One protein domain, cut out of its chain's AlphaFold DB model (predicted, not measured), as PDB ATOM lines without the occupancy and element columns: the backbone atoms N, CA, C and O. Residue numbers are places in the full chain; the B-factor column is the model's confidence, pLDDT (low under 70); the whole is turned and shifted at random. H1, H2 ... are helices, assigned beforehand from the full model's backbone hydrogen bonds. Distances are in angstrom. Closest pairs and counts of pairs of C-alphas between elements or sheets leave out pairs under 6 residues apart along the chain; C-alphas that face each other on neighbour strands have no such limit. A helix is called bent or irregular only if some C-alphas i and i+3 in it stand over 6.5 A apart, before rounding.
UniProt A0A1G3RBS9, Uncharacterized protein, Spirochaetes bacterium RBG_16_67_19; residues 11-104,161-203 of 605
ATOM      1  N   TYR A  11      57.195  97.143 -41.700       95.81
ATOM      2  CA  TYR A  11      56.171  96.555 -42.567       95.81
ATOM      3  C   TYR A  11      56.782  95.806 -43.752       95.81
ATOM      4  O   TYR A  11      56.203  94.826 -44.206       95.81
ATOM      5  N   ASP A  12      57.961  96.228 -44.213       95.31
ATOM      6  CA  ASP A  12      58.716  95.534 -45.260       95.31
ATOM      7  C   ASP A  12      59.346  94.223 -44.731       95.31
ATOM      8  O   ASP A  12      59.565  93.280 -45.498       95.31
ATOM      9  N   ILE A  13      59.616  94.153 -43.420       95.81
ATOM     10  CA  ILE A  13      60.114  92.960 -42.715       95.81
ATOM     11  C   ILE A  13      58.958  92.009 -42.385       95.81
ATOM     12  O   ILE A  13      58.987  90.843 -42.767       95.81
ATOM     13  N   CYS A  14      57.925  92.501 -41.702       95.81
ATOM     14  CA  CYS A  14      56.858  91.659 -41.169       95.81
ATOM     15  C   CYS A  14      55.754  91.346 -42.189       95.81
ATOM     16  O   CYS A  14      55.195  90.252 -42.180       95.81
ATOM     17  N   GLY A  15      55.412  92.303 -43.057       92.88
ATOM     18  CA  GLY A  15      54.255  92.229 -43.955       92.88
ATOM     19  C   GLY A  15      54.208  90.978 -44.839       92.88
ATOM     20  O   GLY A  15      53.175  90.311 -44.831       92.88
ATOM     21  N   PRO A  16      55.295  90.613 -45.551       93.06
ATOM     22  CA  PRO A  16      55.311  89.413 -46.391       93.06
ATOM     23  C   PRO A  16      54.962  88.136 -45.616       93.06
ATOM     24  O   PRO A  16      54.098  87.375 -46.040       93.06
ATOM     25  N   ALA A  17      55.546  87.953 -44.428       90.56
ATOM     26  CA  ALA A  17      55.277  86.790 -43.589       90.56
ATOM     27  C   ALA A  17      53.814  86.740 -43.115       90.56
ATOM     28  O   ALA A  17      53.196  85.684 -43.137       90.56
ATOM     29  N   PHE A  18      53.214  87.877 -42.750       90.25
ATOM     30  CA  PHE A  18      51.805  87.923 -42.331       90.25
ATOM     31  C   PHE A  18      50.795  87.637 -43.453       90.25
ATOM     32  O   PHE A  18      49.663  87.236 -43.155       90.25
ATOM     33  N   ASN A  19      51.183  87.864 -44.709       87.69
ATOM     34  CA  ASN A  19      50.350  87.587 -45.879       87.69
ATOM     35  C   ASN A  19      50.446  86.122 -46.326       87.69
ATOM     36  O   ASN A  19      49.463  85.570 -46.807       87.69
ATOM     37  N   GLU A  20      51.622  85.509 -46.181       87.50
ATOM     38  CA  GLU A  20      51.899  84.142 -46.641       87.50
ATOM     39  C   GLU A  20      51.561  83.076 -45.585       87.50
ATOM     40  O   GLU A  20      51.162  81.965 -45.929       87.50
ATOM     41  N   GLU A  21      51.715  83.393 -44.296       86.81
ATOM     42  CA  GLU A  21      51.616  82.412 -43.214       86.81
ATOM     43  C   GLU A  21      50.221  82.346 -42.576       86.81
ATOM     44  O   GLU A  21      49.625  83.354 -42.173       86.81
ATOM     45  N   VAL A  22      49.730  81.120 -42.373       82.88
ATOM     46  CA  VAL A  22      48.513  80.852 -41.597       82.88
ATOM     47  C   VAL A  22      48.887  80.569 -40.140       82.88
ATOM     48  O   VAL A  22      49.523  79.563 -39.832       82.88
ATOM     49  N   CYS A  23      48.454  81.429 -39.216       84.75
ATOM     50  CA  CYS A  23      48.780  81.315 -37.789       84.75
ATOM     51  C   CYS A  23      47.913  80.251 -37.094       84.75
ATOM     52  O   CYS A  23      46.829  80.547 -36.582       84.75
ATOM     53  N   ARG A  24      48.383  79.001 -37.074       84.19
ATOM     54  CA  ARG A  24      47.638  77.860 -36.503       84.19
ATOM     55  C   ARG A  24      47.957  77.573 -35.034       84.19
ATOM     56  O   ARG A  24      47.154  76.926 -34.363       84.19
ATOM     57  N   THR A  25      49.062  78.092 -34.505       91.50
ATOM     58  CA  THR A  25      49.498  77.869 -33.118       91.50
ATOM     59  C   THR A  25      49.070  79.010 -32.186       91.50
ATOM     60  O   THR A  25      48.794  80.129 -32.627       91.50
ATOM     61  N   GLY A  26      49.005  78.737 -30.877       90.50
ATOM     62  CA  GLY A  26      48.762  79.762 -29.850       90.50
ATOM     63  C   GLY A  26      49.789  80.906 -29.895       90.50
ATOM     64  O   GLY A  26      49.375  82.062 -30.031       90.50
ATOM     65  N   PRO A  27      51.104  80.608 -29.880       93.12
ATOM     66  CA  PRO A  27      52.142  81.632 -29.975       93.12
ATOM     67  C   PRO A  27      52.082  82.463 -31.259       93.12
ATOM     68  O   PRO A  27      52.147  83.690 -31.184       93.12
ATOM     69  N   GLY A  28      51.872  81.835 -32.421       94.56
ATOM     70  CA  GLY A  28      51.762  82.554 -33.692       94.56
ATOM     71  C   GLY A  28      50.561  83.505 -33.736       94.56
ATOM     72  O   GLY A  28      50.685  84.653 -34.173       94.56
ATOM     73  N   ARG A  29      49.396  83.073 -33.221       93.25
ATOM     74  CA  ARG A  29      48.206  83.938 -33.084       93.25
ATOM     75  C   ARG A  29      48.451  85.109 -32.133       93.25
ATOM     76  O   ARG A  29      48.043  86.228 -32.439       93.25
ATOM     77  N   SER A  30      49.125  84.861 -31.011       92.06
ATOM     78  CA  SER A  30      49.487  85.897 -30.037       92.06
ATOM     79  C   SER A  30      50.403  86.960 -30.655       92.06
ATOM     80  O   SER A  30      50.102  88.154 -30.570       92.06
ATOM     81  N   PHE A  31      51.447  86.552 -31.383       93.94
ATOM     82  CA  PHE A  31      52.342  87.490 -32.066       93.94
ATOM     83  C   PHE A  31      51.611  88.338 -33.114       93.94
ATOM     84  O   PHE A  31      51.793  89.557 -33.166       93.94
ATOM     85  N   ARG A  32      50.732  87.718 -33.918       93.94
ATOM     86  CA  ARG A  32      49.897  88.437 -34.894       93.94
ATOM     87  C   ARG A  32      49.032  89.498 -34.231       93.94
ATOM     88  O   ARG A  32      49.045  90.650 -34.663       93.94
ATOM     89  N   LEU A  33      48.338  89.127 -33.158       91.69
ATOM     90  CA  LEU A  33      47.499  90.052 -32.404       91.69
ATOM     91  C   LEU A  33      48.317  91.231 -31.859       91.69
ATOM     92  O   LEU A  33      47.904  92.383 -32.006       91.69
ATOM     93  N   ALA A  34      49.486  90.966 -31.269       90.19
ATOM     94  CA  ALA A  34      50.374  92.006 -30.757       90.19
ATOM     95  C   ALA A  34      50.840  92.965 -31.868       90.19
ATOM     96  O   ALA A  34      50.765  94.186 -31.709       90.19
ATOM     97  N   TYR A  35      51.254  92.427 -33.019       93.50
ATOM     98  CA  TYR A  35      51.649  93.222 -34.180       93.50
ATOM     99  C   TYR A  35      50.502  94.105 -34.686       93.50
ATOM    100  O   TYR A  35      50.687  95.309 -34.866       93.50
ATOM    101  N   GLU A  36      49.304  93.552 -34.862       92.31
ATOM    102  CA  GLU A  36      48.132  94.291 -35.344       92.31
ATOM    103  C   GLU A  36      47.700  95.396 -34.367       92.31
ATOM    104  O   GLU A  36      47.374  96.508 -34.790       92.31
ATOM    105  N   LYS A  37      47.744  95.129 -33.055       88.62
ATOM    106  CA  LYS A  37      47.338  96.092 -32.020       88.62
ATOM    107  C   LYS A  37      48.357  97.203 -31.792       88.62
ATOM    108  O   LYS A  37      47.951  98.346 -31.586       88.62
ATOM    109  N   VAL A  38      49.651  96.886 -31.810       88.31
ATOM    110  CA  VAL A  38      50.722  97.850 -31.517       88.31
ATOM    111  C   VAL A  38      51.238  98.471 -32.811       88.31
ATOM    112  O   VAL A  38      50.973  99.638 -33.095       88.31
ATOM    113  N   ALA A  39      51.931  97.689 -33.641       90.94
ATOM    114  CA  ALA A  39      52.544  98.172 -34.876       90.94
ATOM    115  C   ALA A  39      51.515  98.512 -35.968       90.94
ATOM    116  O   ALA A  39      51.793  99.333 -36.845       90.94
ATOM    117  N   GLY A  40      50.328  97.908 -35.929       91.88
ATOM    118  CA  GLY A  40      49.217  98.198 -36.831       91.88
ATOM    119  C   GLY A  40      48.419  99.453 -36.469       91.88
ATOM    120  O   GLY A  40      47.684  99.949 -37.326       91.88
ATOM    121  N   HIS A  41      48.587 100.012 -35.262       91.12
ATOM    122  CA  HIS A  41      47.826 101.180 -34.813       91.12
ATOM    123  C   HIS A  41      48.008 102.365 -35.785       91.12
ATOM    124  O   HIS A  41      49.147 102.801 -35.983       91.12
ATOM    125  N   PRO A  42      46.935 102.941 -36.373       92.00
ATOM    126  CA  PRO A  42      47.046 103.874 -37.500       92.00
ATOM    127  C   PRO A  42      47.971 105.068 -37.249       92.00
ATOM    128  O   PRO A  42      48.824 105.377 -38.084       92.00
ATOM    129  N   LEU A  43      47.858 105.698 -36.074       88.50
ATOM    130  CA  LEU A  43      48.700 106.841 -35.709       88.50
ATOM    131  C   LEU A  43      50.172 106.442 -35.601       88.50
ATOM    132  O   LEU A  43      51.041 107.134 -36.129       88.50
ATOM    133  N   LEU A  44      50.457 105.306 -34.965       88.62
ATOM    134  CA  LEU A  44      51.832 104.872 -34.761       88.62
ATOM    135  C   LEU A  44      52.454 104.418 -36.088       88.62
ATOM    136  O   LEU A  44      53.571 104.813 -36.431       88.62
ATOM    137  N   LYS A  45      51.684 103.674 -36.883       92.56
ATOM    138  CA  LYS A  45      52.071 103.199 -38.207       92.56
ATOM    139  C   LYS A  45      52.418 104.330 -39.157       92.56
ATOM    140  O   LYS A  45      53.515 104.354 -39.712       92.56
ATOM    141  N   LEU A  46      51.491 105.261 -39.361       91.38
ATOM    142  CA  LEU A  46      51.616 106.272 -40.409       91.38
ATOM    143  C   LEU A  46      52.523 107.437 -40.002       91.38
ATOM    144  O   LEU A  46      53.253 107.959 -40.847       91.38
ATOM    145  N   LEU A  47      52.508 107.842 -38.727       88.56
ATOM    146  CA  LEU A  47      53.239 109.033 -38.284       88.56
ATOM    147  C   LEU A  47      54.682 108.732 -37.868       88.56
ATOM    148  O   LEU A  47      55.541 109.608 -38.035       88.56
ATOM    149  N   VAL A  48      54.944 107.516 -37.376       89.81
ATOM    150  CA  VAL A  48      56.229 107.111 -36.790       89.81
ATOM    151  C   VAL A  48      56.856 105.947 -37.562       89.81
ATOM    152  O   VAL A  48      57.829 106.148 -38.290       89.81
ATOM    153  N   LEU A  49      56.309 104.735 -37.437       91.50
ATOM    154  CA  LEU A  49      57.024 103.499 -37.785       91.50
ATOM    155  C   LEU A  49      57.290 103.354 -39.287       91.50
ATOM    156  O   LEU A  49      58.374 102.927 -39.675       91.50
ATOM    157  N   LYS A  50      56.369 103.783 -40.163       91.69
ATOM    158  CA  LYS A  50      56.560 103.706 -41.628       91.69
ATOM    159  C   LYS A  50      57.746 104.549 -42.119       91.69
ATOM    160  O   LYS A  50      58.296 104.278 -43.189       91.69
ATOM    161  N   ARG A  51      58.131 105.573 -41.349       90.75
ATOM    162  CA  ARG A  51      59.261 106.471 -41.637       90.75
ATOM    163  C   ARG A  51      60.582 105.980 -41.041       90.75
ATOM    164  O   ARG A  51      61.625 106.497 -41.425       90.75
ATOM    165  N   CYS A  52      60.547 104.996 -40.144       92.25
ATOM    166  CA  CYS A  52      61.731 104.381 -39.549       92.25
ATOM    167  C   CYS A  52      62.301 103.343 -40.529       92.25
ATOM    168  O   CYS A  52      61.971 102.160 -40.456       92.25
ATOM    169  N   ARG A  53      63.063 103.821 -41.521       92.06
ATOM    170  CA  ARG A  53      63.643 103.018 -42.613       92.06
ATOM    171  C   ARG A  53      65.144 102.819 -42.415       92.06
ATOM    172  O   ARG A  53      65.820 103.746 -41.982       92.06
ATOM    173  N   ARG A  54      65.640 101.643 -42.806       92.38
ATOM    174  CA  ARG A  54      67.041 101.205 -42.706       92.38
ATOM    175  C   ARG A  54      67.674 101.042 -44.096       92.38
ATOM    176  O   ARG A  54      67.700  99.925 -44.607       92.38
ATOM    177  N   PRO A  55      68.096 102.127 -44.775       90.00
ATOM    178  CA  PRO A  55      68.728 102.046 -46.102       90.00
ATOM    179  C   PRO A  55      70.001 101.190 -46.141       90.00
ATOM    180  O   PRO A  55      70.341 100.656 -47.189       90.00
ATOM    181  N   GLU A  56      70.685 101.057 -45.010       90.00
ATOM    182  CA  GLU A  56      71.910 100.281 -44.835       90.00
ATOM    183  C   GLU A  56      71.686  98.762 -44.748       90.00
ATOM    184  O   GLU A  56      72.648  98.005 -44.844       90.00
ATOM    185  N   LEU A  57      70.439  98.302 -44.576       92.19
ATOM    186  CA  LEU A  57      70.143  96.881 -44.391       92.19
ATOM    187  C   LEU A  57      70.349  96.103 -45.696       92.19
ATOM    188  O   LEU A  57      69.673  96.360 -46.699       92.19
ATOM    189  N   ARG A  58      71.239  95.106 -45.677       92.94
ATOM    190  CA  ARG A  58      71.527  94.281 -46.856       92.94
ATOM    191  C   ARG A  58      70.368  93.332 -47.156       92.94
ATOM    192  O   ARG A  58      69.634  92.907 -46.265       92.94
ATOM    193  N   ALA A  59      70.241  92.931 -48.421       92.75
ATOM    194  CA  ALA A  59      69.188  92.010 -48.858       92.75
ATOM    195  C   ALA A  59      69.223  90.663 -48.108       92.75
ATOM    196  O   ALA A  59      68.170  90.141 -47.749       92.75
ATOM    197  N   ALA A  60      70.423  90.142 -47.820       94.94
ATOM    198  CA  ALA A  60      70.598  88.917 -47.040       94.94
ATOM    199  C   ALA A  60      70.062  89.063 -45.602       94.94
ATOM    200  O   ALA A  60      69.286  88.227 -45.151       94.94
ATOM    201  N   GLU A  61      70.388  90.163 -44.917       95.44
ATOM    202  CA  GLU A  61      69.933  90.440 -43.543       95.44
ATOM    203  C   GLU A  61      68.415  90.642 -43.475       95.44
ATOM    204  O   GLU A  61      67.750  90.161 -42.558       95.44
ATOM    205  N   LEU A  62      67.836  91.305 -44.481       95.81
ATOM    206  CA  LEU A  62      66.384  91.404 -44.622       95.81
ATOM    207  C   LEU A  62      65.734  90.021 -44.807       95.81
ATOM    208  O   LEU A  62      64.655  89.773 -44.266       95.81
ATOM    209  N   GLY A  63      66.378  89.128 -45.564       96.62
ATOM    210  CA  GLY A  63      65.956  87.738 -45.737       96.62
ATOM    211  C   GLY A  63      65.936  86.967 -44.416       96.62
ATOM    212  O   GLY A  63      64.913  86.366 -44.085       96.62
ATOM    213  N   GLU A  64      67.013  87.058 -43.630       97.44
ATOM    214  CA  GLU A  64      67.111  86.436 -42.302       97.44
ATOM    215  C   GLU A  64      66.022  86.949 -41.344       97.44
ATOM    216  O   GLU A  64      65.338  86.161 -40.691       97.44
ATOM    217  N   LEU A  65      65.793  88.268 -41.292       97.88
ATOM    218  CA  LEU A  65      64.749  88.853 -40.443       97.88
ATOM    219  C   LEU A  65      63.345  88.394 -40.860       97.88
ATOM    220  O   LEU A  65      62.510  88.103 -40.009       97.88
ATOM    221  N   ARG A  66      63.070  88.284 -42.164       97.31
ATOM    222  CA  ARG A  66      61.797  87.734 -42.661       97.31
ATOM    223  C   ARG A  66      61.624  86.269 -42.277       97.31
ATOM    224  O   ARG A  66      60.519  85.867 -41.915       97.31
ATOM    225  N   GLN A  67      62.693  85.479 -42.338       97.19
ATOM    226  CA  GLN A  67      62.671  84.083 -41.907       97.19
ATOM    227  C   GLN A  67      62.387  83.964 -40.406       97.19
ATOM    228  O   GLN A  67      61.544  83.155 -40.027       97.19
ATOM    229  N   MET A  68      62.995  84.820 -39.579       97.81
ATOM    230  CA  MET A  68      62.686  84.917 -38.148       97.81
ATOM    231  C   MET A  68      61.191  85.188 -37.914       97.81
ATOM    232  O   MET A  68      60.562  84.478 -37.133       97.81
ATOM    233  N   ILE A  69      60.583  86.150 -38.623       97.75
ATOM    234  CA  ILE A  69      59.139  86.423 -38.486       97.75
ATOM    235  C   ILE A  69      58.293  85.205 -38.879       97.75
ATOM    236  O   ILE A  69      57.348  84.866 -38.168       97.75
ATOM    237  N   ARG A  70      58.623  84.513 -39.979       96.88
ATOM    238  CA  ARG A  70      57.906  83.287 -40.374       96.88
ATOM    239  C   ARG A  70      58.025  82.195 -39.307       96.88
ATOM    240  O   ARG A  70      57.024  81.560 -38.986       96.88
ATOM    241  N   ALA A  71      59.212  82.016 -38.724       96.38
ATOM    242  CA  ALA A  71      59.430  81.066 -37.636       96.38
ATOM    243  C   ALA A  71      58.549  81.393 -36.419       96.38
ATOM    244  O   ALA A  71      57.864  80.507 -35.919       96.38
ATOM    245  N   MET A  72      58.457  82.665 -36.014       95.38
ATOM    246  CA  MET A  72      57.564  83.085 -34.924       95.38
ATOM    247  C   MET A  72      56.087  82.776 -35.197       95.38
ATOM    248  O   MET A  72      55.366  82.344 -34.301       95.38
ATOM    249  N   LEU A  73      55.615  82.988 -36.431       95.94
ATOM    250  CA  LEU A  73      54.217  82.733 -36.801       95.94
ATOM    251  C   LEU A  73      53.859  81.241 -36.803       95.94
ATOM    252  O   LEU A  73      52.682  80.901 -36.654       95.94
ATOM    253  N   ARG A  74      54.863  80.372 -36.961       95.38
ATOM    254  CA  ARG A  74      54.737  78.910 -36.923       95.38
ATOM    255  C   ARG A  74      55.078  78.307 -35.558       95.38
ATOM    256  O   ARG A  74      54.744  77.149 -35.335       95.38
ATOM    257  N   ALA A  75      55.700  79.080 -34.668       95.75
ATOM    258  CA  ALA A  75      56.235  78.600 -33.401       95.75
ATOM    259  C   ALA A  75      55.165  77.925 -32.540       95.75
ATOM    260  O   ALA A  75      54.048  78.428 -32.360       95.75
ATOM    261  N   THR A  76      55.531  76.784 -31.985       94.19
ATOM    262  CA  THR A  76      54.791  76.056 -30.964       94.19
ATOM    263  C   THR A  76      55.220  76.515 -29.571       94.19
ATOM    264  O   THR A  76      56.112  77.348 -29.398       94.19
ATOM    265  N   CYS A  77      54.555  75.994 -28.543       91.62
ATOM    266  CA  CYS A  77      54.975  76.237 -27.169       91.62
ATOM    267  C   CYS A  77      56.325  75.571 -26.861       91.62
ATOM    268  O   CYS A  77      57.068  76.110 -26.055       91.62
ATOM    269  N   GLU A  78      56.641  74.442 -27.499       93.00
ATOM    270  CA  GLU A  78      57.907  73.718 -27.318       93.00
ATOM    271  C   GLU A  78      59.084  74.488 -27.913       93.00
ATOM    272  O   GLU A  78      60.125  74.605 -27.272       93.00
ATOM    273  N   ASP A  79      58.889  75.100 -29.085       95.88
ATOM    274  CA  ASP A  79      59.893  75.967 -29.714       95.88
ATOM    275  C   ASP A  79      60.320  77.093 -28.761       95.88
ATOM    276  O   ASP A  79      61.505  77.295 -28.502       95.88
ATOM    277  N   TRP A  80      59.342  77.762 -28.142       94.00
ATOM    278  CA  TRP A  80      59.569  78.819 -27.153       94.00
ATOM    279  C   TRP A  80      60.214  78.350 -25.845       94.00
ATOM    280  O   TRP A  80      60.621  79.183 -25.037       94.00
ATOM    281  N   ARG A  81      60.316  77.038 -25.624       92.50
ATOM    282  CA  ARG A  81      61.039  76.441 -24.495       92.50
ATOM    283  C   ARG A  81      62.384  75.856 -24.881       92.50
ATOM    284  O   ARG A  81      63.123  75.466 -23.988       92.50
ATOM    285  N   ASN A  82      62.721  75.831 -26.166       95.88
ATOM    286  CA  ASN A  82      63.985  75.320 -26.659       95.88
ATOM    287  C   ASN A  82      65.019  76.463 -26.776       95.88
ATOM    288  O   ASN A  82      64.928  77.280 -27.700       95.88
ATOM    289  N   PRO A  83      66.051  76.521 -25.907       95.94
ATOM    290  CA  PRO A  83      67.056  77.585 -25.953       95.94
ATOM    291  C   PRO A  83      67.834  77.627 -27.271       95.94
ATOM    292  O   PRO A  83      68.145  78.706 -27.767       95.94
ATOM    293  N   GLN A  84      68.103  76.472 -27.884       97.56
ATOM    294  CA  GLN A  84      68.814  76.399 -29.162       97.56
ATOM    295  C   GLN A  84      67.967  76.966 -30.308       97.56
ATOM    296  O   GLN A  84      68.489  77.649 -31.197       97.56
ATOM    297  N   TRP A  85      66.656  76.709 -30.291       97.94
ATOM    298  CA  TRP A  85      65.733  77.307 -31.253       97.94
ATOM    299  C   TRP A  85      65.679  78.828 -31.088       97.94
ATOM    300  O   TRP A  85      65.789  79.547 -32.081       97.94
ATOM    301  N   ILE A  86      65.597  79.323 -29.849       97.94
ATOM    302  CA  ILE A  86      65.633  80.761 -29.544       97.94
ATOM    303  C   ILE A  86      66.936  81.384 -30.073       97.94
ATOM    304  O   ILE A  86      66.908  82.332 -30.863       97.94
ATOM    305  N   ASP A  87      68.083  80.814 -29.705       97.44
ATOM    306  CA  ASP A  87      69.407  81.358 -30.026       97.44
ATOM    307  C   ASP A  87      69.729  81.333 -31.527       97.44
ATOM    308  O   ASP A  87      70.539  82.132 -32.005       97.44
ATOM    309  N   SER A  88      69.131  80.418 -32.290       97.62
ATOM    310  CA  SER A  88      69.273  80.370 -33.751       97.62
ATOM    311  C   SER A  88      68.273  81.291 -34.454       97.62
ATOM    312  O   SER A  88      68.668  82.061 -35.330       97.62
ATOM    313  N   THR A  89      67.009  81.281 -34.028       98.38
ATOM    314  CA  THR A  89      65.916  82.037 -34.657       98.38
ATOM    315  C   THR A  89      66.073  83.543 -34.473       98.38
ATOM    316  O   THR A  89      65.882  84.297 -35.428       98.38
ATOM    317  N   PHE A  90      66.448  84.003 -33.275       98.31
ATOM    318  CA  PHE A  90      66.490  85.435 -32.941       98.31
ATOM    319  C   PHE A  90      67.875  86.073 -33.091       98.31
ATOM    320  O   PHE A  90      68.012  87.291 -32.947       98.31
ATOM    321  N   ARG A  91      68.895  85.292 -33.472       98.06
ATOM    322  CA  ARG A  91      70.246  85.789 -33.777       98.06
ATOM    323  C   ARG A  91      70.283  86.939 -34.788       98.06
ATOM    324  O   ARG A  91      71.094  87.845 -34.591       98.06
ATOM    325  N   PRO A  92      69.466  86.951 -35.863       97.94
ATOM    326  CA  PRO A  92      69.452  88.074 -36.789       97.94
ATOM    327  C   PRO A  92      69.090  89.384 -36.092       97.94
ATOM    328  O   PRO A  92      69.793  90.367 -36.282       97.94
ATOM    329  N   LEU A  93      68.060  89.397 -35.237       97.62
ATOM    330  CA  LEU A  93      67.662  90.591 -34.488       97.62
ATOM    331  C   LEU A  93      68.678  90.963 -33.404       97.62
ATOM    332  O   LEU A  93      68.987  92.143 -33.260       97.62
ATOM    333  N   ALA A  94      69.228  89.979 -32.690       97.62
ATOM    334  CA  ALA A  94      70.253  90.212 -31.673       97.62
ATOM    335  C   ALA A  94      71.451  90.994 -32.249       97.62
ATOM    336  O   ALA A  94      71.778  92.069 -31.752       97.62
ATOM    337  N   ARG A  95      71.982  90.555 -33.402       96.88
ATOM    338  CA  ARG A  95      73.069  91.246 -34.128       96.88
ATOM    339  C   ARG A  95      72.737  92.689 -34.519       96.88
ATOM    340  O   ARG A  95      73.636  93.510 -34.685       96.88
ATOM    341  N   GLN A  96      71.458  92.992 -34.743       95.75
ATOM    342  CA  GLN A  96      71.009  94.343 -35.076       95.75
ATOM    343  C   GLN A  96      70.885  95.237 -33.835       95.75
ATOM    344  O   GLN A  96      71.128  96.442 -33.926       95.75
ATOM    345  N   LEU A  97      70.522  94.666 -32.682       95.00
ATOM    346  CA  LEU A  97      70.468  95.390 -31.411       95.00
ATOM    347  C   LEU A  97      71.858  95.801 -30.924       95.00
ATOM    348  O   LEU A  97      71.998  96.924 -30.452       95.00
ATOM    349  N   ASP A  98      72.881  94.972 -31.137       95.31
ATOM    350  CA  ASP A  98      74.275  95.288 -30.771       95.31
ATOM    351  C   ASP A  98      74.817  96.546 -31.479       95.31
ATOM    352  O   ASP A  98      75.795  97.159 -31.054       95.31
ATOM    353  N   GLN A  99      74.168  96.965 -32.567       92.94
ATOM    354  CA  GLN A  99      74.525  98.160 -33.334       92.94
ATOM    355  C   GLN A  99      73.752  99.413 -32.890       92.94
ATOM    356  O   GLN A  99      74.006 100.512 -33.395       92.94
ATOM    357  N   VAL A 100      72.775  99.277 -31.988       91.88
ATOM    358  CA  VAL A 100      71.962 100.399 -31.510       91.88
ATOM    359  C   VAL A 100      72.804 101.289 -30.603       91.88
ATOM    360  O   VAL A 100      73.331 100.857 -29.586       91.88
ATOM    361  N   ARG A 101      72.876 102.578 -30.944       90.50
ATOM    362  CA  ARG A 101      73.508 103.601 -30.105       90.50
ATOM    363  C   ARG A 101      72.441 104.429 -29.407       90.50
ATOM    364  O   ARG A 101      71.592 105.022 -30.075       90.50
ATOM    365  N   ASN A 102      72.493 104.486 -28.080       89.19
ATOM    366  CA  ASN A 102      71.576 105.320 -27.310       89.19
ATOM    367  C   ASN A 102      71.971 106.796 -27.387       89.19
ATOM    368  O   ASN A 102      73.144 107.123 -27.203       89.19
ATOM    369  N   PRO A 103      71.006 107.704 -27.612       89.31
ATOM    370  CA  PRO A 103      71.175 109.104 -27.266       89.31
ATOM    371  C   PRO A 103      71.409 109.272 -25.765       89.31
ATOM    372  O   PRO A 103      70.935 108.474 -24.956       89.31
ATOM    373  N   VAL A 104      72.070 110.364 -25.398       89.56
ATOM    374  CA  VAL A 104      72.099 110.819 -24.008       89.56
ATOM    375  C   VAL A 104      70.724 111.398 -23.673       89.56
ATOM    376  O   VAL A 104      70.306 112.405 -24.250       89.56
ATOM    377  N   LEU A 161      69.025  97.104 -23.581       90.44
ATOM    378  CA  LEU A 161      68.613  95.913 -24.324       90.44
ATOM    379  C   LEU A 161      69.496  95.747 -25.570       90.44
ATOM    380  O   LEU A 161      69.202  96.328 -26.620       90.44
ATOM    381  N   ASP A 162      70.559  94.963 -25.426       92.56
ATOM    382  CA  ASP A 162      71.419  94.487 -26.514       92.56
ATOM    383  C   ASP A 162      71.007  93.075 -26.984       92.56
ATOM    384  O   ASP A 162      69.972  92.533 -26.570       92.56
ATOM    385  N   GLY A 163      71.771  92.492 -27.909       95.44
ATOM    386  CA  GLY A 163      71.491  91.170 -28.451       95.44
ATOM    387  C   GLY A 163      71.615  90.051 -27.418       95.44
ATOM    388  O   GLY A 163      70.798  89.128 -27.419       95.44
ATOM    389  N   GLU A 164      72.585  90.137 -26.509       94.62
ATOM    390  CA  GLU A 164      72.774  89.134 -25.460       94.62
ATOM    391  C   GLU A 164      71.632  89.179 -24.436       94.62
ATOM    392  O   GLU A 164      71.056  88.140 -24.095       94.62
ATOM    393  N   ALA A 165      71.257  90.382 -23.997       93.31
ATOM    394  CA  ALA A 165      70.142  90.615 -23.097       93.31
ATOM    395  C   ALA A 165      68.822  90.140 -23.713       93.31
ATOM    396  O   ALA A 165      68.044  89.472 -23.031       93.31
ATOM    397  N   LEU A 166      68.586  90.409 -25.006       95.50
ATOM    398  CA  LEU A 166      67.420  89.890 -25.725       95.50
ATOM    399  C   LEU A 166      67.339  88.361 -25.613       95.50
ATOM    400  O   LEU A 166      66.312  87.835 -25.190       95.50
ATOM    401  N   LEU A 167      68.406  87.645 -25.977       96.56
ATOM    402  CA  LEU A 167      68.404  86.177 -25.967       96.56
ATOM    403  C   LEU A 167      68.266  85.609 -24.550       96.56
ATOM    404  O   LEU A 167      67.578  84.612 -24.345       96.56
ATOM    405  N   GLN A 168      68.871  86.245 -23.544       94.44
ATOM    406  CA  GLN A 168      68.677  85.853 -22.147       94.44
ATOM    407  C   GLN A 168      67.234  86.026 -21.679       94.44
ATOM    408  O   GLN A 168      66.684  85.090 -21.107       94.44
ATOM    409  N   ILE A 169      66.600  87.168 -21.968       94.06
ATOM    410  CA  ILE A 169      65.188  87.395 -21.630       94.06
ATOM    411  C   ILE A 169      64.316  86.331 -22.300       94.06
ATOM    412  O   ILE A 169      63.491  85.710 -21.638       94.06
ATOM    413  N   LEU A 170      64.512  86.076 -23.599       95.12
ATOM    414  CA  LEU A 170      63.701  85.095 -24.322       95.12
ATOM    415  C   LEU A 170      63.847  83.680 -23.748       95.12
ATOM    416  O   LEU A 170      62.860  82.954 -23.722       95.12
ATOM    417  N   ARG A 171      65.032  83.298 -23.260       94.62
ATOM    418  CA  ARG A 171      65.256  81.998 -22.603       94.62
ATOM    419  C   ARG A 171      64.692  81.935 -21.182       94.62
ATOM    420  O   ARG A 171      64.253  80.870 -20.763       94.62
ATOM    421  N   GLY A 172      64.730  83.046 -20.448       92.19
ATOM    422  CA  GLY A 172      64.349  83.096 -19.035       92.19
ATOM    423  C   GLY A 172      62.860  83.329 -18.772       92.19
ATOM    424  O   GLY A 172      62.373  83.006 -17.690       92.19
ATOM    425  N   VAL A 173      62.131  83.890 -19.736       90.44
ATOM    426  CA  VAL A 173      60.690  84.159 -19.637       90.44
ATOM    427  C   VAL A 173      59.875  82.915 -19.983       90.44
ATOM    428  O   VAL A 173      60.111  82.265 -21.000       90.44
ATOM    429  N   GLY A 174      58.835  82.642 -19.193       87.88
ATOM    430  CA  GLY A 174      57.929  81.531 -19.445       87.88
ATOM    431  C   GLY A 174      56.745  81.821 -20.373       87.88
ATOM    432  O   GLY A 174      56.298  80.947 -21.120       87.88
ATOM    433  N   SER A 175      56.177  83.021 -20.358       88.81
ATOM    434  CA  SER A 175      55.039  83.325 -21.234       88.81
ATOM    435  C   SER A 175      55.490  83.585 -22.673       88.81
ATOM    436  O   SER A 175      56.284  84.491 -22.927       88.81
ATOM    437  N   PHE A 176      54.903  82.865 -23.638       90.88
ATOM    438  CA  PHE A 176      55.129  83.164 -25.056       90.88
ATOM    439  C   PHE A 176      54.519  84.506 -25.462       90.88
ATOM    440  O   PHE A 176      54.991  85.133 -26.404       90.88
ATOM    441  N   GLU A 177      53.479  84.983 -24.772       89.44
ATOM    442  CA  GLU A 177      52.934  86.327 -24.965       89.44
ATOM    443  C   GLU A 177      53.992  87.385 -24.634       89.44
ATOM    444  O   GLU A 177      54.207  88.322 -25.410       89.44
ATOM    445  N   TYR A 178      54.710  87.182 -23.530       88.25
ATOM    446  CA  TYR A 178      55.781  88.068 -23.102       88.25
ATOM    447  C   TYR A 178      57.040  87.931 -23.980       88.25
ATOM    448  O   TYR A 178      57.648  88.930 -24.365       88.25
ATOM    449  N   GLN A 179      57.397  86.723 -24.421       92.56
ATOM    450  CA  GLN A 179      58.463  86.526 -25.414       92.56
ATOM    451  C   GLN A 179      58.120  87.197 -26.764       92.56
ATOM    452  O   GLN A 179      58.935  87.918 -27.342       92.56
ATOM    453  N   ASN A 180      56.883  87.056 -27.244       93.56
ATOM    454  CA  ASN A 180      56.408  87.687 -28.478       93.56
ATOM    455  C   ASN A 180      56.472  89.215 -28.412       93.56
ATOM    456  O   ASN A 180      56.958  89.859 -29.350       93.56
ATOM    457  N   ILE A 181      55.982  89.809 -27.316       89.81
ATOM    458  CA  ILE A 181      56.036  91.263 -27.154       89.81
ATOM    459  C   ILE A 181      57.484  91.750 -27.026       89.81
ATOM    460  O   ILE A 181      57.801  92.844 -27.498       89.81
ATOM    461  N   THR A 182      58.380  90.898 -26.516       92.25
ATOM    462  CA  THR A 182      59.817  91.176 -26.445       92.25
ATOM    463  C   THR A 182      60.434  91.379 -27.805       92.25
ATOM    464  O   THR A 182      61.030  92.426 -28.071       92.25
ATOM    465  N   VAL A 183      60.214  90.430 -28.705       95.00
ATOM    466  CA  VAL A 183      60.739  90.515 -30.065       95.00
ATOM    467  C   VAL A 183      60.131  91.699 -30.821       95.00
ATOM    468  O   VAL A 183      60.846  92.425 -31.516       95.00
ATOM    469  N   LEU A 184      58.825  91.950 -30.661       94.06
ATOM    470  CA  LEU A 184      58.158  93.062 -31.341       94.06
ATOM    471  C   LEU A 184      58.732  94.423 -30.925       94.06
ATOM    472  O   LEU A 184      59.020  95.257 -31.786       94.06
ATOM    473  N   PHE A 185      58.908  94.663 -29.624       93.38
ATOM    474  CA  PHE A 185      59.458  95.933 -29.150       93.38
ATOM    475  C   PHE A 185      60.957  96.065 -29.411       93.38
ATOM    476  O   PHE A 185      61.399  97.172 -29.707       93.38
ATOM    477  N   ALA A 186      61.718  94.970 -29.414       94.88
ATOM    478  CA  ALA A 186      63.107  94.970 -29.870       94.88
ATOM    479  C   ALA A 186      63.228  95.406 -31.345       94.88
ATOM    480  O   ALA A 186      64.037  96.277 -31.670       94.88
ATOM    481  N   LEU A 187      62.368  94.885 -32.233       94.88
ATOM    482  CA  LEU A 187      62.298  95.314 -33.638       94.88
ATOM    483  C   LEU A 187      61.930  96.796 -33.774       94.88
ATOM    484  O   LEU A 187      62.556  97.528 -34.544       94.88
ATOM    485  N   ILE A 188      60.915  97.246 -33.028       93.88
ATOM    486  CA  ILE A 188      60.493  98.651 -33.037       93.88
ATOM    487  C   ILE A 188      61.622  99.555 -32.540       93.88
ATOM    488  O   ILE A 188      61.913 100.552 -33.201       93.88
ATOM    489  N   ARG A 189      62.275  99.203 -31.426       93.12
ATOM    490  CA  ARG A 189      63.425  99.924 -30.870       93.12
ATOM    491  C   ARG A 189      64.523 100.046 -31.911       93.12
ATOM    492  O   ARG A 189      64.909 101.165 -32.238       93.12
ATOM    493  N   TRP A 190      64.977  98.929 -32.477       93.56
ATOM    494  CA  TRP A 190      66.028  98.942 -33.488       93.56
ATOM    495  C   TRP A 190      65.685  99.901 -34.634       93.56
ATOM    496  O   TRP A 190      66.474 100.786 -34.955       93.56
ATOM    497  N   LEU A 191      64.489  99.821 -35.215       93.19
ATOM    498  CA  LEU A 191      64.096 100.715 -36.309       93.19
ATOM    499  C   LEU A 191      63.989 102.181 -35.875       93.19
ATOM    500  O   LEU A 191      64.427 103.076 -36.602       93.19
ATOM    501  N   LEU A 192      63.410 102.435 -34.703       91.94
ATOM    502  CA  LEU A 192      63.164 103.781 -34.202       91.94
ATOM    503  C   LEU A 192      64.464 104.527 -33.879       91.94
ATOM    504  O   LEU A 192      64.565 105.725 -34.153       91.94
ATOM    505  N   MET A 193      65.466 103.826 -33.347       90.19
ATOM    506  CA  MET A 193      66.740 104.421 -32.927       90.19
ATOM    507  C   MET A 193      67.566 104.971 -34.100       90.19
ATOM    508  O   MET A 193      68.378 105.869 -33.899       90.19
ATOM    509  N   CYS A 194      67.290 104.547 -35.339       86.06
ATOM    510  CA  CYS A 194      67.885 105.146 -36.544       86.06
ATOM    511  C   CYS A 194      67.050 106.236 -37.211       86.06
ATOM    512  O   CYS A 194      67.404 106.726 -38.283       86.06
ATOM    513  N   ALA A 195      65.972 106.683 -36.568       87.50
ATOM    514  CA  ALA A 195      65.164 107.802 -37.031       87.50
ATOM    515  C   ALA A 195      65.158 108.953 -36.002       87.50
ATOM    516  O   ALA A 195      64.124 109.197 -35.372       87.50
ATOM    517  N   PRO A 196      66.249 109.745 -35.867       83.25
ATOM    518  CA  PRO A 196      66.381 110.768 -34.820       83.25
ATOM    519  C   PRO A 196      65.234 111.789 -34.774       83.25
ATOM    520  O   PRO A 196      64.848 112.276 -33.713       83.25
ATOM    521  N   ALA A 197      64.656 112.138 -35.929       82.25
ATOM    522  CA  ALA A 197      63.516 113.053 -35.999       82.25
ATOM    523  C   ALA A 197      62.207 112.434 -35.469       82.25
ATOM    524  O   ALA A 197      61.390 113.145 -34.886       82.25
ATOM    525  N   GLY A 198      61.997 111.129 -35.676       80.00
ATOM    526  CA  GLY A 198      60.856 110.397 -35.121       80.00
ATOM    527  C   GLY A 198      61.030 110.152 -33.624       80.00
ATOM    528  O   GLY A 198      60.113 110.413 -32.850       80.00
ATOM    529  N   LEU A 199      62.237 109.753 -33.224       86.12
ATOM    530  CA  LEU A 199      62.605 109.481 -31.840       86.12
ATOM    531  C   LEU A 199      62.402 110.704 -30.926       86.12
ATOM    532  O   LEU A 199      61.752 110.574 -29.892       86.12
ATOM    533  N   ARG A 200      62.807 111.911 -31.358       83.81
ATOM    534  CA  ARG A 200      62.606 113.175 -30.607       83.81
ATOM    535  C   ARG A 200      61.141 113.539 -30.317       83.81
ATOM    536  O   ARG A 200      60.873 114.408 -29.487       83.81
ATOM    537  N   ARG A 201      60.177 112.923 -31.011       82.31
ATOM    538  CA  ARG A 201      58.741 113.104 -30.728       82.31
ATOM    539  C   ARG A 201      58.213 112.139 -29.671       82.31
ATOM    540  O   ARG A 201      57.149 112.397 -29.125       82.31
ATOM    541  N   ILE A 202      58.927 111.046 -29.429       84.81
ATOM    542  CA  ILE A 202      58.534 109.973 -28.511       84.81
ATOM    543  C   ILE A 202      59.220 110.160 -27.167       84.81
ATOM    544  O   ILE A 202      58.566 110.057 -26.137       84.81
ATOM    545  N   ARG A 203      60.522 110.448 -27.196       89.69
ATOM    546  CA  ARG A 203      61.358 110.614 -26.014       89.69
ATOM    547  C   ARG A 203      62.296 111.793 -26.223       89.69
ATOM    548  O   ARG A 203      62.905 111.925 -27.288       89.69
TER     549      ARG A 203
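Overview. This is residues 11 to 104 and 161 to 203 of the 605 residues of an uncharacterized protein of Spirochaetes bacterium RBG_16_67_19 (UniProt A0A1G3RBS9). A crossed cluster of helices is built round one long helix, H8, which runs through the middle with H2, H6 and H7 packed about it. H4 crosses from H2 to H6 and passes near H8, H1 packs on H4 away from H8, and H5 packs on H7, while H3 and H9 lie farthest from the middle. The printed part has 137 residues with nine named helices, H1 to H9 in chain order, and no named strand; its class is all helix. It is compact, with a radius of gyration of the C-alphas of 14.4 A and spans of 41 by 29 by 28 A.

Arrangement. H1, residues 11 to 20, is irregular, with C-alphas 13 and 16 7.0 A apart. H4, residues 59 to 74, touches H1, closest at the C-alphas of Ala 17 and Arg 70, 5.4 A, at a steep tilt of 47 degrees, the same way. H2, residues 26 to 37, touches H4 with residues 27 to 32 alone, closest at the C-alphas of Gly 28 and Leu 73, 4.0 A. H3, residues 42 to 47, touches no helix. H5 is residues 83 to 89, and H6, residues 91 to 97, meets it only through their link. H6 touches residues 61 to 68 of H4, closest at the C-alphas of Leu 65 and Pro 92, 6.0 A. H7, residues 163 to 172, touches H5, closest at the C-alphas of Pro 83 and Arg 171, 5.8 A, and touches H6, closest at those of Ala 94 and Gly 163, 3.6 A. H8, residues 176 to 193, is the hub, touching four helices. H7 and H8 form a helical hairpin at a shallow tilt of 13 degrees, opposite ways, closest at the C-alphas of Leu 170 and Gln 179, 5.5 A. H2 touches H8 at a steep tilt of 38 degrees, closest at the C-alphas of Phe 31 and Asn 180, 5.4 A; H6 touches H8, closest at those of Leu 97 and Trp 190, 6.1 A. H9, residues 196 to 202, only just touches H8, only at the corner by their link, with 3 pairs of C-alphas within 8 A, the closest those of Leu 192 and Leu 199, 6.2 A. In H2 to H8 every O i to N i+4 pair is within hydrogen-bond range; in H1 4 of 6 are, and in H9 1 of 3, beside 2 of 4 O i to N i+3 pairs.

Along the chain. H1 begins at C-alpha 11 (56.171, 96.555, -42.567). From first to last C-alpha H2 is 16.5 A, H4 22.9 A and H8 25.5 A long. H9 ends at C-alpha 202 (58.534, 109.973, -28.511).

Size, cuts and confidence. The C-alphas farthest apart, those of Arg 24 and Val 104, are 42.9 A apart. Residues 105 to 160 are not printed, and C-alphas 104 and 161 are 15.3 A apart across the cut. The link from H3 to H4, 11 residues, is long. The mean pLDDT of the printed part is 92.5, and no printed residue is under 70.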